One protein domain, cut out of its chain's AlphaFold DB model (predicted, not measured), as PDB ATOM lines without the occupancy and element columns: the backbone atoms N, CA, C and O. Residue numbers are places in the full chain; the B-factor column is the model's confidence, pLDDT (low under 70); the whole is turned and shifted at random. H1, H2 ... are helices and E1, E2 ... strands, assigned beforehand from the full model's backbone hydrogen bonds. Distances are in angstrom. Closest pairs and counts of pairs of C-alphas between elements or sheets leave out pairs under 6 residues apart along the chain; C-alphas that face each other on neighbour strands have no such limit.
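What this domain is: This is residues 182 to 271 of the 374 residues of an uncharacterized protein of Linderina pennispora (UniProt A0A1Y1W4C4). Two small two-stranded sheets, the hairpin E1 and E2 and the parallel pair E3 and E4, lie between a helical end and the short helix H4 at the opposite end. At the helical end H2 and H5 cross in contact, while H3 and the short H1 are only loosely gathered there and touch no helix. The printed part has 90 residues, with five named helices and four named strands in the order H1, H2, H3, E1, E2, E3, H4, E4, H5; the class is mixed, helices and strands. It is compact, with a radius of gyration of the C-alphas of 12.8 A, yet elongated in outline, spanning 38 by 23 by 22 A.

Where its parts are: E1 is residues 222 to 225, 9.7 A long, with C-alpha 222 at (-46.902, 18.353, 47.383), and E2 is residues 231 to 235, 10.6 A. The other sheet has E3, residues 240 to 242, and E4, residues 255 to 257. H2, residues 191 to 203, is the longest helix at 18.3 A. H3 is residues 210 to 218, 13.0 A, and H5 is residues 261 to 269, 12.6 A, ending with C-alpha 269 at (-50.093, 10.519, 57.583). H1 is residues 182 to 185, beginning with C-alpha 182 at (-34.558, 13.274, 47.543), and H4 is residues 248 to 252.

How they stand to each other: E1 and E2 form an antiparallel hairpin at 148 degrees, with N 224 and O 233 at 2.8 A and N 235 and O 222 at 2.9 A, within hydrogen-bond range. The closest C-alphas of E1 and E4 are those of Ile 224 and Ile 257, 7.2 A apart. E3 and E4 are parallel at 41 degrees, with N 257 and O 241 within hydrogen-bond range at 2.8 A. E3, H4 and E4 make a strand-helix-strand unit, two parallel neighbour strands with a helix between them along the chain, and its crossover is right-handed. The closest C-alphas of H2 and E1 are those of His 191 and Pro 223, 7.7 A apart. H2 and H5 touch, closest at the C-alphas of Ala 199 and Ala 263, 4.2 A, and are only just about perpendicular at 72 degrees. H5 is near H3 and near E3, each with 5 pairs of C-alphas within 10 A. H1 and H2 are only just apart, at 8.4 A. In H2 and H5 every O i to N i+4 pair is within hydrogen-bond range, in H3 4 of 5; H4 has 0 of 1, but 2 of 2 O i to N i+3 pairs, and H1 is too short for an O i to N i+4 pair.

The domain as a whole: The two C-alphas farthest apart, those of Glu 207 and Tyr 249, are 39.0 A apart. The printed part has no cut and no long link. The mean pLDDT of the printed part is 91.2, and residues 245 to 247 are under 70.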
ATOM      1  N   LYS A 182     -34.193  13.207  48.964       93.69
ATOM      2  CA  LYS A 182     -34.558  13.274  47.543       93.69
ATOM      3  C   LYS A 182     -35.909  13.946  47.326       93.69
ATOM      4  O   LYS A 182     -36.014  14.780  46.436       93.69
ATOM      5  N   LEU A 183     -36.910  13.639  48.148       94.75
ATOM      6  CA  LEU A 183     -38.223  14.279  48.064       94.75
ATOM      7  C   LEU A 183     -38.150  15.792  48.335       94.75
ATOM      8  O   LEU A 183     -38.870  16.566  47.711       94.75
ATOM      9  N   SER A 184     -37.266  16.206  49.245       93.44
ATOM     10  CA  SER A 184     -37.009  17.609  49.581       93.44
ATOM     11  C   SER A 184     -36.298  18.365  48.455       93.44
ATOM     12  O   SER A 184     -36.717  19.460  48.083       93.44
ATOM     13  N   ASN A 185     -35.246  17.775  47.881       92.12
ATOM     14  CA  ASN A 185     -34.407  18.433  46.874       92.12
ATOM     15  C   ASN A 185     -34.961  18.327  45.444       92.12
ATOM     16  O   ASN A 185     -34.703  19.193  44.611       92.12
ATOM     17  N   GLY A 186     -35.715  17.270  45.155       89.06
ATOM     18  CA  GLY A 186     -36.293  16.975  43.848       89.06
ATOM     19  C   GLY A 186     -37.730  16.472  43.978       89.06
ATOM     20  O   GLY A 186     -37.988  15.307  43.681       89.06
ATOM     21  N   PRO A 187     -38.671  17.312  44.441       89.94
ATOM     22  CA  PRO A 187     -40.080  16.942  44.510       89.94
ATOM     23  C   PRO A 187     -40.643  16.605  43.117       89.94
ATOM     24  O   PRO A 187     -40.181  17.163  42.114       89.94
ATOM     25  N   PRO A 188     -41.669  15.738  43.049       92.62
ATOM     26  CA  PRO A 188     -42.225  15.254  41.788       92.62
ATOM     27  C   PRO A 188     -42.799  16.394  40.933       92.62
ATOM     28  O   PRO A 188     -43.394  17.342  41.457       92.62
ATOM     29  N   GLN A 189     -42.630  16.293  39.611       91.75
ATOM     30  CA  GLN A 189     -43.025  17.329  38.643       91.75
ATOM     31  C   GLN A 189     -44.346  17.029  37.940       91.75
ATOM     32  O   GLN A 189     -44.953  17.923  37.364       91.75
ATOM     33  N   THR A 190     -44.801  15.777  37.968       93.00
ATOM     34  CA  THR A 190     -46.066  15.371  37.340       93.00
ATOM     35  C   THR A 190     -46.957  14.646  38.335       93.00
ATOM     36  O   THR A 190     -46.478  14.038  39.295       93.00
ATOM     37  N   HIS A 191     -48.272  14.668  38.107       93.19
ATOM     38  CA  HIS A 191     -49.225  13.966  38.973       93.19
ATOM     39  C   HIS A 191     -48.950  12.454  39.022       93.19
ATOM     40  O   HIS A 191     -48.940  11.847  40.097       93.19
ATOM     41  N   ALA A 192     -48.631  11.859  37.869       93.12
ATOM     42  CA  ALA A 192     -48.300  10.441  37.757       93.12
ATOM     43  C   ALA A 192     -47.017  10.076  38.522       93.12
ATOM     44  O   ALA A 192     -46.975   9.053  39.206       93.12
ATOM     45  N   GLU A 193     -45.978  10.907  38.431       93.31
ATOM     46  CA  GLU A 193     -44.741  10.738  39.195       93.31
ATOM     47  C   GLU A 193     -44.995  10.882  40.697       93.31
ATOM     48  O   GLU A 193     -44.624   9.993  41.461       93.31
ATOM     49  N   ALA A 194     -45.711  11.933  41.113       95.06
ATOM     50  CA  ALA A 194     -46.072  12.166  42.508       95.06
ATOM     51  C   ALA A 194     -46.837  10.978  43.100       95.06
ATOM     52  O   ALA A 194     -46.511  10.502  44.184       95.06
ATOM     53  N   THR A 195     -47.794  10.431  42.349       96.25
ATOM     54  CA  THR A 195     -48.556   9.246  42.758       96.25
ATOM     55  C   THR A 195     -47.641   8.045  43.013       96.25
ATOM     56  O   THR A 195     -47.794   7.361  44.025       96.25
ATOM     57  N   ARG A 196     -46.660   7.793  42.136       95.62
ATOM     58  CA  ARG A 196     -45.706   6.678  42.292       95.62
ATOM     59  C   ARG A 196     -44.745   6.905  43.458       95.62
ATOM     60  O   ARG A 196     -44.531   5.987  44.245       95.62
ATOM     61  N   VAL A 197     -44.207   8.116  43.583       95.94
ATOM     62  CA  VAL A 197     -43.304   8.520  44.669       95.94
ATOM     63  C   VAL A 197     -43.993   8.380  46.024       95.94
ATOM     64  O   VAL A 197     -43.476   7.709  46.915       95.94
ATOM     65  N   PHE A 198     -45.198   8.931  46.176       97.25
ATOM     66  CA  PHE A 198     -45.953   8.849  47.427       97.25
ATOM     67  C   PHE A 198     -46.396   7.422  47.745       97.25
ATOM     68  O   PHE A 198     -46.377   7.034  48.907       97.25
ATOM     69  N   ALA A 199     -46.742   6.614  46.739       96.94
ATOM     70  CA  ALA A 199     -47.039   5.200  46.951       96.94
ATOM     71  C   ALA A 199     -45.809   4.408  47.427       96.94
ATOM     72  O   ALA A 199     -45.936   3.566  48.316       96.94
ATOM     73  N   TYR A 200     -44.618   4.696  46.889       96.50
ATOM     74  CA  TYR A 200     -43.376   4.095  47.380       96.50
ATOM     75  C   TYR A 200     -43.090   4.510  48.828       96.50
ATOM     76  O   TYR A 200     -42.877   3.643  49.676       96.50
ATOM     77  N   MET A 201     -43.194   5.805  49.149       96.56
ATOM     78  CA  MET A 201     -43.064   6.296  50.529       96.56
ATOM     79  C   MET A 201     -44.083   5.642  51.480       96.56
ATOM     80  O   MET A 201     -43.727   5.278  52.597       96.56
ATOM     81  N   ALA A 202     -45.322   5.419  51.028       96.62
ATOM     82  CA  ALA A 202     -46.359   4.726  51.797       96.62
ATOM     83  C   ALA A 202     -45.969   3.282  52.141       96.62
ATOM     84  O   ALA A 202     -46.157   2.840  53.271       96.62
ATOM     85  N   SER A 203     -45.394   2.550  51.179       96.00
ATOM     86  CA  SER A 203     -44.965   1.157  51.384       96.00
ATOM     87  C   SER A 203     -43.895   1.011  52.470       96.00
ATOM     88  O   SER A 203     -43.789  -0.040  53.095       96.00
ATOM     89  N   ARG A 204     -43.153   2.092  52.733       95.31
ATOM     90  CA  ARG A 204     -42.066   2.168  53.717       95.31
ATOM     91  C   ARG A 204     -42.394   3.051  54.913       95.31
ATOM     92  O   ARG A 204     -41.518   3.423  55.687       95.31
ATOM     93  N   GLN A 205     -43.671   3.376  55.099       92.88
ATOM     94  CA  GLN A 205     -44.109   4.286  56.149       92.88
ATOM     95  C   GLN A 205     -43.771   3.781  57.561       92.88
ATOM     96  O   GLN A 205     -43.518   4.592  58.446       92.88
ATOM     97  N   GLY A 206     -43.720   2.460  57.770       94.31
ATOM     98  CA  GLY A 206     -43.331   1.863  59.052       94.31
ATOM     99  C   GLY A 206     -41.887   2.158  59.478       94.31
ATOM    100  O   GLY A 206     -41.566   2.014  60.652       94.31
ATOM    101  N   GLU A 207     -41.032   2.595  58.551       96.00
ATOM    102  CA  GLU A 207     -39.642   2.978  58.823       96.00
ATOM    103  C   GLU A 207     -39.499   4.462  59.199       96.00
ATOM    104  O   GLU A 207     -38.460   4.864  59.717       96.00
ATOM    105  N   ILE A 208     -40.526   5.284  58.944       95.31
ATOM    106  CA  ILE A 208     -40.485   6.731  59.175       95.31
ATOM    107  C   ILE A 208     -40.619   7.013  60.672       95.31
ATOM    108  O   ILE A 208     -41.641   6.734  61.302       95.31
ATOM    109  N   THR A 209     -39.598   7.640  61.247       95.94
ATOM    110  CA  THR A 209     -39.604   8.066  62.648       95.94
ATOM    111  C   THR A 209     -40.531   9.263  62.878       95.94
ATOM    112  O   THR A 209     -40.854  10.036  61.974       95.94
ATOM    113  N   ARG A 210     -40.918   9.506  64.139       94.19
ATOM    114  CA  ARG A 210     -41.734  10.681  64.500       94.19
ATOM    115  C   ARG A 210     -41.062  12.008  64.124       94.19
ATOM    116  O   ARG A 210     -41.753  12.943  63.726       94.19
ATOM    117  N   SER A 211     -39.738  12.107  64.256       94.81
ATOM    118  CA  SER A 211     -38.973  13.301  63.868       94.81
ATOM    119  C   SER A 211     -39.003  13.541  62.361       94.81
ATOM    120  O   SER A 211     -39.220  14.673  61.934       94.81
ATOM    121  N   GLU A 212     -38.847  12.487  61.563       95.25
ATOM    122  CA  GLU A 212     -38.926  12.562  60.101       95.25
ATOM    123  C   GLU A 212     -40.337  12.925  59.634       95.25
ATOM    124  O   GLU A 212     -40.500  13.785  58.770       95.25
ATOM    125  N   LEU A 213     -41.372  12.363  60.268       94.88
ATOM    126  CA  LEU A 213     -42.758  12.719  59.970       94.88
ATOM    127  C   LEU A 213     -43.038  14.202  60.256       94.88
ATOM    128  O   LEU A 213     -43.653  14.891  59.442       94.88
ATOM    129  N   LEU A 214     -42.540  14.729  61.380       94.19
ATOM    130  CA  LEU A 214     -42.636  16.158  61.695       94.19
ATOM    131  C   LEU A 214     -41.899  17.028  60.667       94.19
ATOM    132  O   LEU A 214     -42.400  18.101  60.326       94.19
ATOM    133  N   ALA A 215     -40.753  16.589  60.145       94.12
ATOM    134  CA  ALA A 215     -40.063  17.292  59.065       94.12
ATOM    135  C   ALA A 215     -40.908  17.311  57.776       94.12
ATOM    136  O   ALA A 215     -41.109  18.380  57.197       94.12
ATOM    137  N   LEU A 216     -41.494  16.170  57.392       95.62
ATOM    138  CA  LEU A 216     -42.381  16.056  56.228       95.62
ATOM    139  C   LEU A 216     -43.602  16.982  56.328       95.62
ATOM    140  O   LEU A 216     -43.966  17.613  55.340       95.62
ATOM    141  N   THR A 217     -44.187  17.153  57.520       95.31
ATOM    142  CA  THR A 217     -45.338  18.063  57.716       95.31
ATOM    143  C   THR A 217     -45.026  19.534  57.409       95.31
ATOM    144  O   THR A 217     -45.928  20.321  57.120       95.31
ATOM    145  N   ARG A 218     -43.746  19.928  57.472       94.50
ATOM    146  CA  ARG A 218     -43.283  21.311  57.263       94.50
ATOM    147  C   ARG A 218     -42.716  21.541  55.864       94.50
ATOM    148  O   ARG A 218     -42.507  22.697  55.481       94.50
ATOM    149  N   LEU A 219     -42.458  20.465  55.126       95.06
ATOM    150  CA  LEU A 219     -41.821  20.485  53.820       95.06
ATOM    151  C   LEU A 219     -42.865  20.748  52.716       95.06
ATOM    152  O   LEU A 219     -43.857  20.023  52.632       95.06
ATOM    153  N   PRO A 220     -42.668  21.754  51.844       95.56
ATOM    154  CA  PRO A 220     -43.564  22.008  50.721       95.56
ATOM    155  C   PRO A 220     -43.221  21.101  49.527       95.56
ATOM    156  O   PRO A 220     -42.622  21.543  48.549       95.56
ATOM    157  N   PHE A 221     -43.574  19.815  49.611       95.88
ATOM    158  CA  PHE A 221     -43.258  18.824  48.570       95.88
ATOM    159  C   PHE A 221     -44.460  18.408  47.711       95.88
ATOM    160  O   PHE A 221     -44.269  17.743  46.695       95.88
ATOM    161  N   ILE A 222     -45.689  18.768  48.098       96.31
ATOM    162  CA  ILE A 222     -46.902  18.353  47.383       96.31
ATOM    163  C   ILE A 222     -47.128  19.312  46.207       96.31
ATOM    164  O   ILE A 222     -47.330  20.507  46.446       96.31
ATOM    165  N   PRO A 223     -47.087  18.841  44.948       95.00
ATOM    166  CA  PRO A 223     -47.309  19.701  43.795       95.00
ATOM    167  C   PRO A 223     -48.799  20.018  43.620       95.00
ATOM    168  O   PRO A 223     -49.651  19.132  43.656       95.00
ATOM    169  N   ILE A 224     -49.101  21.295  43.393       93.12
ATOM    170  CA  ILE A 224     -50.390  21.769  42.889       93.12
ATOM    171  C   ILE A 224     -50.208  22.070  41.408       93.12
ATOM    172  O   ILE A 224     -49.325  22.850  41.042       93.12
ATOM    173  N   PHE A 225     -51.037  21.447  40.579       91.31
ATOM    174  CA  PHE A 225     -50.961  21.571  39.130       91.31
ATOM    175  C   PHE A 225     -51.889  22.678  38.622       91.31
ATOM    176  O   PHE A 225     -52.975  22.876  39.171       91.31
ATOM    177  N   ASP A 226     -51.455  23.413  37.601       89.06
ATOM    178  CA  ASP A 226     -52.320  24.327  36.854       89.06
ATOM    179  C   ASP A 226     -53.205  23.571  35.845       89.06
ATOM    180  O   ASP A 226     -53.227  22.339  35.786       89.06
ATOM    181  N   LYS A 227     -53.969  24.326  35.047       85.19
ATOM    182  CA  LYS A 227     -54.849  23.771  34.009       85.19
ATOM    183  C   LYS A 227     -54.078  23.056  32.894       85.19
ATOM    184  O   LYS A 227     -54.646  22.174  32.258       85.19
ATOM    185  N   ASP A 228     -52.811  23.410  32.695       85.88
ATOM    186  CA  ASP A 228     -51.923  22.845  31.678       85.88
ATOM    187  C   ASP A 228     -51.132  21.632  32.214       85.88
ATOM    188  O   ASP A 228     -50.316  21.036  31.505       85.88
ATOM    189  N   GLY A 229     -51.380  21.239  33.470       84.69
ATOM    190  CA  GLY A 229     -50.728  20.113  34.133       84.69
ATOM    191  C   GLY A 229     -49.297  20.399  34.592       84.69
ATOM    192  O   GLY A 229     -48.591  19.462  34.970       84.69
ATOM    193  N   GLN A 230     -48.859  21.660  34.575       90.00
ATOM    194  CA  GLN A 230     -47.561  22.081  35.097       90.00
ATOM    195  C   GLN A 230     -47.650  22.370  36.593       90.00
ATOM    196  O   GLN A 230     -48.714  22.678  37.130       90.00
ATOM    197  N   VAL A 231     -46.523  22.270  37.297       93.00
ATOM    198  CA  VAL A 231     -46.476  22.581  38.731       93.00
ATOM    199  C   VAL A 231     -46.628  24.090  38.928       93.00
ATOM    200  O   VAL A 231     -45.665  24.839  38.792       93.00
ATOM    201  N   ALA A 232     -47.826  24.528  39.314       92.12
ATOM    202  CA  ALA A 232     -48.118  25.923  39.632       92.12
ATOM    203  C   ALA A 232     -47.400  26.366  40.913       92.12
ATOM    204  O   ALA A 232     -46.846  27.461  41.001       92.12
ATOM    205  N   ARG A 233     -47.429  25.509  41.938       93.75
ATOM    206  CA  ARG A 233     -46.731  25.713  43.213       93.75
ATOM    207  C   ARG A 233     -46.593  24.405  43.975       93.75
ATOM    208  O   ARG A 233     -47.295  23.440  43.691       93.75
ATOM    209  N   ARG A 234     -45.740  24.400  44.998       94.38
ATOM    210  CA  ARG A 234     -45.662  23.305  45.971       94.38
ATOM    211  C   ARG A 234     -46.129  23.781  47.332       94.38
ATOM    212  O   ARG A 234     -45.824  24.905  47.725       94.38
ATOM    213  N   VAL A 235     -46.880  22.935  48.018       95.25
ATOM    214  CA  VAL A 235     -47.527  23.261  49.292       95.25
ATOM    215  C   VAL A 235     -47.164  22.240  50.355       95.25
ATOM    216  O   VAL A 235     -46.771  21.106  50.054       95.25
ATOM    217  N   ARG A 236     -47.261  22.661  51.616       96.31
ATOM    218  CA  ARG A 236     -47.109  21.757  52.760       96.31
ATOM    219  C   ARG A 236     -48.357  20.890  52.924       96.31
ATOM    220  O   ARG A 236     -49.444  21.338  52.562       96.31
ATOM    221  N   PRO A 237     -48.252  19.720  53.580       95.62
ATOM    222  CA  PRO A 237     -49.414  18.892  53.896       95.62
ATOM    223  C   PRO A 237     -50.582  19.644  54.555       95.62
ATOM    224  O   PRO A 237     -51.728  19.446  54.170       95.62
ATOM    225  N   ALA A 238     -50.301  20.558  55.490       91.56
ATOM    226  CA  ALA A 238     -51.330  21.329  56.195       91.56
ATOM    227  C   ALA A 238     -52.020  22.419  55.344       91.56
ATOM    228  O   ALA A 238     -53.044  22.956  55.764       91.56
ATOM    229  N   GLU A 239     -51.461  22.765  54.180       91.75
ATOM    230  CA  GLU A 239     -51.929  23.839  53.289       91.75
ATOM    231  C   GLU A 239     -52.819  23.310  52.144       91.75
ATOM    232  O   GLU A 239     -53.282  24.085  51.303       91.75
ATOM    233  N   CYS A 240     -53.066  21.998  52.101       93.06
ATOM    234  CA  CYS A 240     -53.915  21.353  51.106       93.06
ATOM    235  C   CYS A 240     -54.856  20.313  51.718       93.06
ATOM    236  O   CYS A 240     -54.639  19.831  52.831       93.06
ATOM    237  N   TYR A 241     -55.879  19.950  50.948       93.31
ATOM    238  CA  TYR A 241     -56.927  19.015  51.344       93.31
ATOM    239  C   TYR A 241     -57.191  17.987  50.251       93.31
ATOM    240  O   TYR A 241     -56.967  18.266  49.074       93.31
ATOM    241  N   PHE A 242     -57.695  16.806  50.601       91.56
ATOM    242  CA  PHE A 242     -58.186  15.884  49.577       91.56
ATOM    243  C   PHE A 242     -59.449  16.438  48.926       91.56
ATOM    244  O   PHE A 242     -60.306  17.021  49.582       91.56
ATOM    245  N   LYS A 243     -59.574  16.264  47.611       81.44
ATOM    246  CA  LYS A 243     -60.785  16.652  46.892       81.44
ATOM    247  C   LYS A 243     -61.935  15.707  47.270       81.44
ATOM    248  O   LYS A 243     -62.043  14.608  46.732       81.44
ATOM    249  N   GLY A 244     -62.741  16.119  48.247       73.62
ATOM    250  CA  GLY A 244     -63.998  15.470  48.631       73.62
ATOM    251  C   GLY A 244     -65.207  16.077  47.909       73.62
ATOM    252  O   GLY A 244     -65.074  16.653  46.830       73.62
ATOM    253  N   ASN A 245     -66.385  16.028  48.543       66.19
ATOM    254  CA  ASN A 245     -67.588  16.771  48.124       66.19
ATOM    255  C   ASN A 245     -67.515  18.259  48.541       66.19
ATOM    256  O   ASN A 245     -68.492  18.843  49.010       66.19
ATOM    257  N   SER A 246     -66.340  18.876  48.416       66.38
ATOM    258  CA  SER A 246     -66.126  20.276  48.785       66.38
ATOM    259  C   SER A 246     -66.940  21.199  47.879       66.38
ATOM    260  O   SER A 246     -66.947  21.029  46.659       66.38
ATOM    261  N   ALA A 247     -67.597  22.197  48.471       68.12
ATOM    262  CA  ALA A 247     -68.379  23.173  47.721       68.12
ATOM    263  C   ALA A 247     -67.498  23.967  46.738       68.12
ATOM    264  O   ALA A 247     -66.345  24.278  47.028       68.12
ATOM    265  N   GLU A 248     -68.060  24.338  45.590       71.69
ATOM    266  CA  GLU A 248     -67.323  24.910  44.453       71.69
ATOM    267  C   GLU A 248     -66.561  26.203  44.808       71.69
ATOM    268  O   GLU A 248     -65.420  26.394  44.388       71.69
ATOM    269  N   TYR A 249     -67.127  27.041  45.688       73.44
ATOM    270  CA  TYR A 249     -66.466  28.259  46.177       73.44
ATOM    271  C   TYR A 249     -65.204  27.968  47.010       73.44
ATOM    272  O   TYR A 249     -64.303  28.802  47.074       73.44
ATOM    273  N   GLN A 250     -65.102  26.796  47.653       75.31
ATOM    274  CA  GLN A 250     -63.943  26.443  48.480       75.31
ATOM    275  C   GLN A 250     -62.690  26.249  47.628       75.31
ATOM    276  O   GLN A 250     -61.591  26.554  48.092       75.31
ATOM    277  N   ALA A 251     -62.844  25.803  46.376       76.88
ATOM    278  CA  ALA A 251     -61.737  25.597  45.443       76.88
ATOM    279  C   ALA A 251     -60.995  26.897  45.083       76.88
ATOM    280  O   ALA A 251     -59.850  26.851  44.641       76.88
ATOM    281  N   ALA A 252     -61.618  28.060  45.297       78.94
ATOM    282  CA  ALA A 252     -60.979  29.357  45.094       78.94
ATOM    283  C   ALA A 252     -60.061  29.776  46.256       78.94
ATOM    284  O   ALA A 252     -59.159  30.594  46.064       78.94
ATOM    285  N   PHE A 253     -60.281  29.236  47.460       80.81
ATOM    286  CA  PHE A 253     -59.545  29.624  48.670       80.81
ATOM    287  C   PHE A 253     -58.577  28.553  49.156       80.81
ATOM    288  O   PHE A 253     -57.515  28.874  49.691       80.81
ATOM    289  N   PHE A 254     -58.930  27.286  48.960       87.88
ATOM    290  CA  PHE A 254     -58.156  26.145  49.419       87.88
ATOM    291  C   PHE A 254     -57.597  25.356  48.241       87.88
ATOM    292  O   PHE A 254     -58.183  25.293  47.162       87.88
ATOM    293  N   SER A 255     -56.436  24.737  48.451       90.31
ATOM    294  CA  SER A 255     -55.849  23.833  47.468       90.31
ATOM    295  C   SER A 255     -56.321  22.411  47.708       90.31
ATOM    296  O   SER A 255     -56.086  21.853  48.778       90.31
ATOM    297  N   PHE A 256     -56.945  21.829  46.689       90.44
ATOM    298  CA  PHE A 256     -57.398  20.448  46.710       90.44
ATOM    299  C   PHE A 256     -56.485  19.566  45.864       90.44
ATOM    300  O   PHE A 256     -56.060  19.959  44.778       90.44
ATOM    301  N   ILE A 257     -56.191  18.375  46.374       92.56
ATOM    302  CA  ILE A 257     -55.362  17.368  45.718       92.56
ATOM    303  C   ILE A 257     -56.152  16.076  45.511       92.56
ATOM    304  O   ILE A 257     -56.994  15.694  46.325       92.56
ATOM    305  N   GLU A 258     -55.851  15.376  44.423       90.56
ATOM    306  CA  GLU A 258     -56.482  14.106  44.064       90.56
ATOM    307  C   GLU A 258     -55.439  12.985  44.120       90.56
ATOM    308  O   GLU A 258     -54.788  12.672  43.126       90.56
ATOM    309  N   TYR A 259     -55.257  12.376  45.293       92.69
ATOM    310  CA  TYR A 259     -54.424  11.181  45.454       92.69
ATOM    311  C   TYR A 259     -55.200  10.103  46.204       92.69
ATOM    312  O   TYR A 259     -55.742  10.346  47.280       92.69
ATOM    313  N   ALA A 260     -55.223   8.894  45.649       90.50
ATOM    314  CA  ALA A 260     -55.946   7.755  46.202       90.50
ATOM    315  C   ALA A 260     -54.995   6.630  46.641       90.50
ATOM    316  O   ALA A 260     -53.783   6.680  46.412       90.50
ATOM    317  N   GLY A 261     -55.557   5.605  47.285       94.56
ATOM    318  CA  GLY A 261     -54.832   4.389  47.652       94.56
ATOM    319  C   GLY A 261     -53.606   4.654  48.545       94.56
ATOM    320  O   GLY A 261     -53.690   5.478  49.463       94.56
ATOM    321  N   PRO A 262     -52.465   3.980  48.290       96.12
ATOM    322  CA  PRO A 262     -51.252   4.130  49.098       96.12
ATOM    323  C   PRO A 262     -50.735   5.572  49.161       96.12
ATOM    324  O   PRO A 262     -50.412   6.058  50.242       96.12
ATOM    325  N   ALA A 263     -50.730   6.288  48.031       96.38
ATOM    326  CA  ALA A 263     -50.281   7.680  47.968       96.38
ATOM    327  C   ALA A 263     -51.113   8.592  48.883       96.38
ATOM    328  O   ALA A 263     -50.560   9.364  49.665       96.38
ATOM    329  N   GLY A 264     -52.444   8.457  48.843       95.69
ATOM    330  CA  GLY A 264     -53.337   9.204  49.731       95.69
ATOM    331  C   GLY A 264     -53.135   8.860  51.211       95.69
ATOM    332  O   GLY A 264     -53.153   9.749  52.058       95.69
ATOM    333  N   SER A 265     -52.877   7.587  51.538       95.12
ATOM    334  CA  SER A 265     -52.591   7.156  52.916       95.12
ATOM    335  C   SER A 265     -51.318   7.795  53.482       95.12
ATOM    336  O   SER A 265     -51.314   8.282  54.617       95.12
ATOM    337  N   PHE A 266     -50.252   7.849  52.680       96.75
ATOM    338  CA  PHE A 266     -49.013   8.525  53.061       96.75
ATOM    339  C   PHE A 266     -49.235  10.023  53.298       96.75
ATOM    340  O   PHE A 266     -48.808  10.560  54.319       96.75
ATOM    341  N   LEU A 267     -49.962  10.690  52.400       96.88
ATOM    342  CA  LEU A 267     -50.258  12.117  52.516       96.88
ATOM    343  C   LEU A 267     -51.131  12.445  53.739       96.88
ATOM    344  O   LEU A 267     -50.821  13.399  54.455       96.88
ATOM    345  N   ARG A 268     -52.145  11.623  54.051       95.06
ATOM    346  CA  ARG A 268     -52.905  11.733  55.313       95.06
ATOM    347  C   ARG A 268     -51.991  11.648  56.527       95.06
ATOM    348  O   ARG A 268     -52.090  12.455  57.445       95.06
ATOM    349  N   SER A 269     -51.052  10.712  56.497       94.25
ATOM    350  CA  SER A 269     -50.093  10.519  57.583       94.25
ATOM    351  C   SER A 269     -49.124  11.695  57.725       94.25
ATOM    352  O   SER A 269     -48.747  12.048  58.839       94.25
ATOM    353  N   CYS A 270     -48.780  12.357  56.616       95.00
ATOM    354  CA  CYS A 270     -48.010  13.603  56.608       95.00
ATOM    355  C   CYS A 270     -48.818  14.831  57.074       95.00
ATOM    356  O   CYS A 270     -48.236  15.901  57.237       95.00
ATOM    357  N   GLY A 271     -50.133  14.702  57.291       93.44
ATOM    358  CA  GLY A 271     -50.995  15.763  57.817       93.44
ATOM    359  C   GLY A 271     -51.941  16.414  56.804       93.44
ATOM    360  O   GLY A 271     -52.552  17.427  57.145       93.44
TER     361      GLY A 271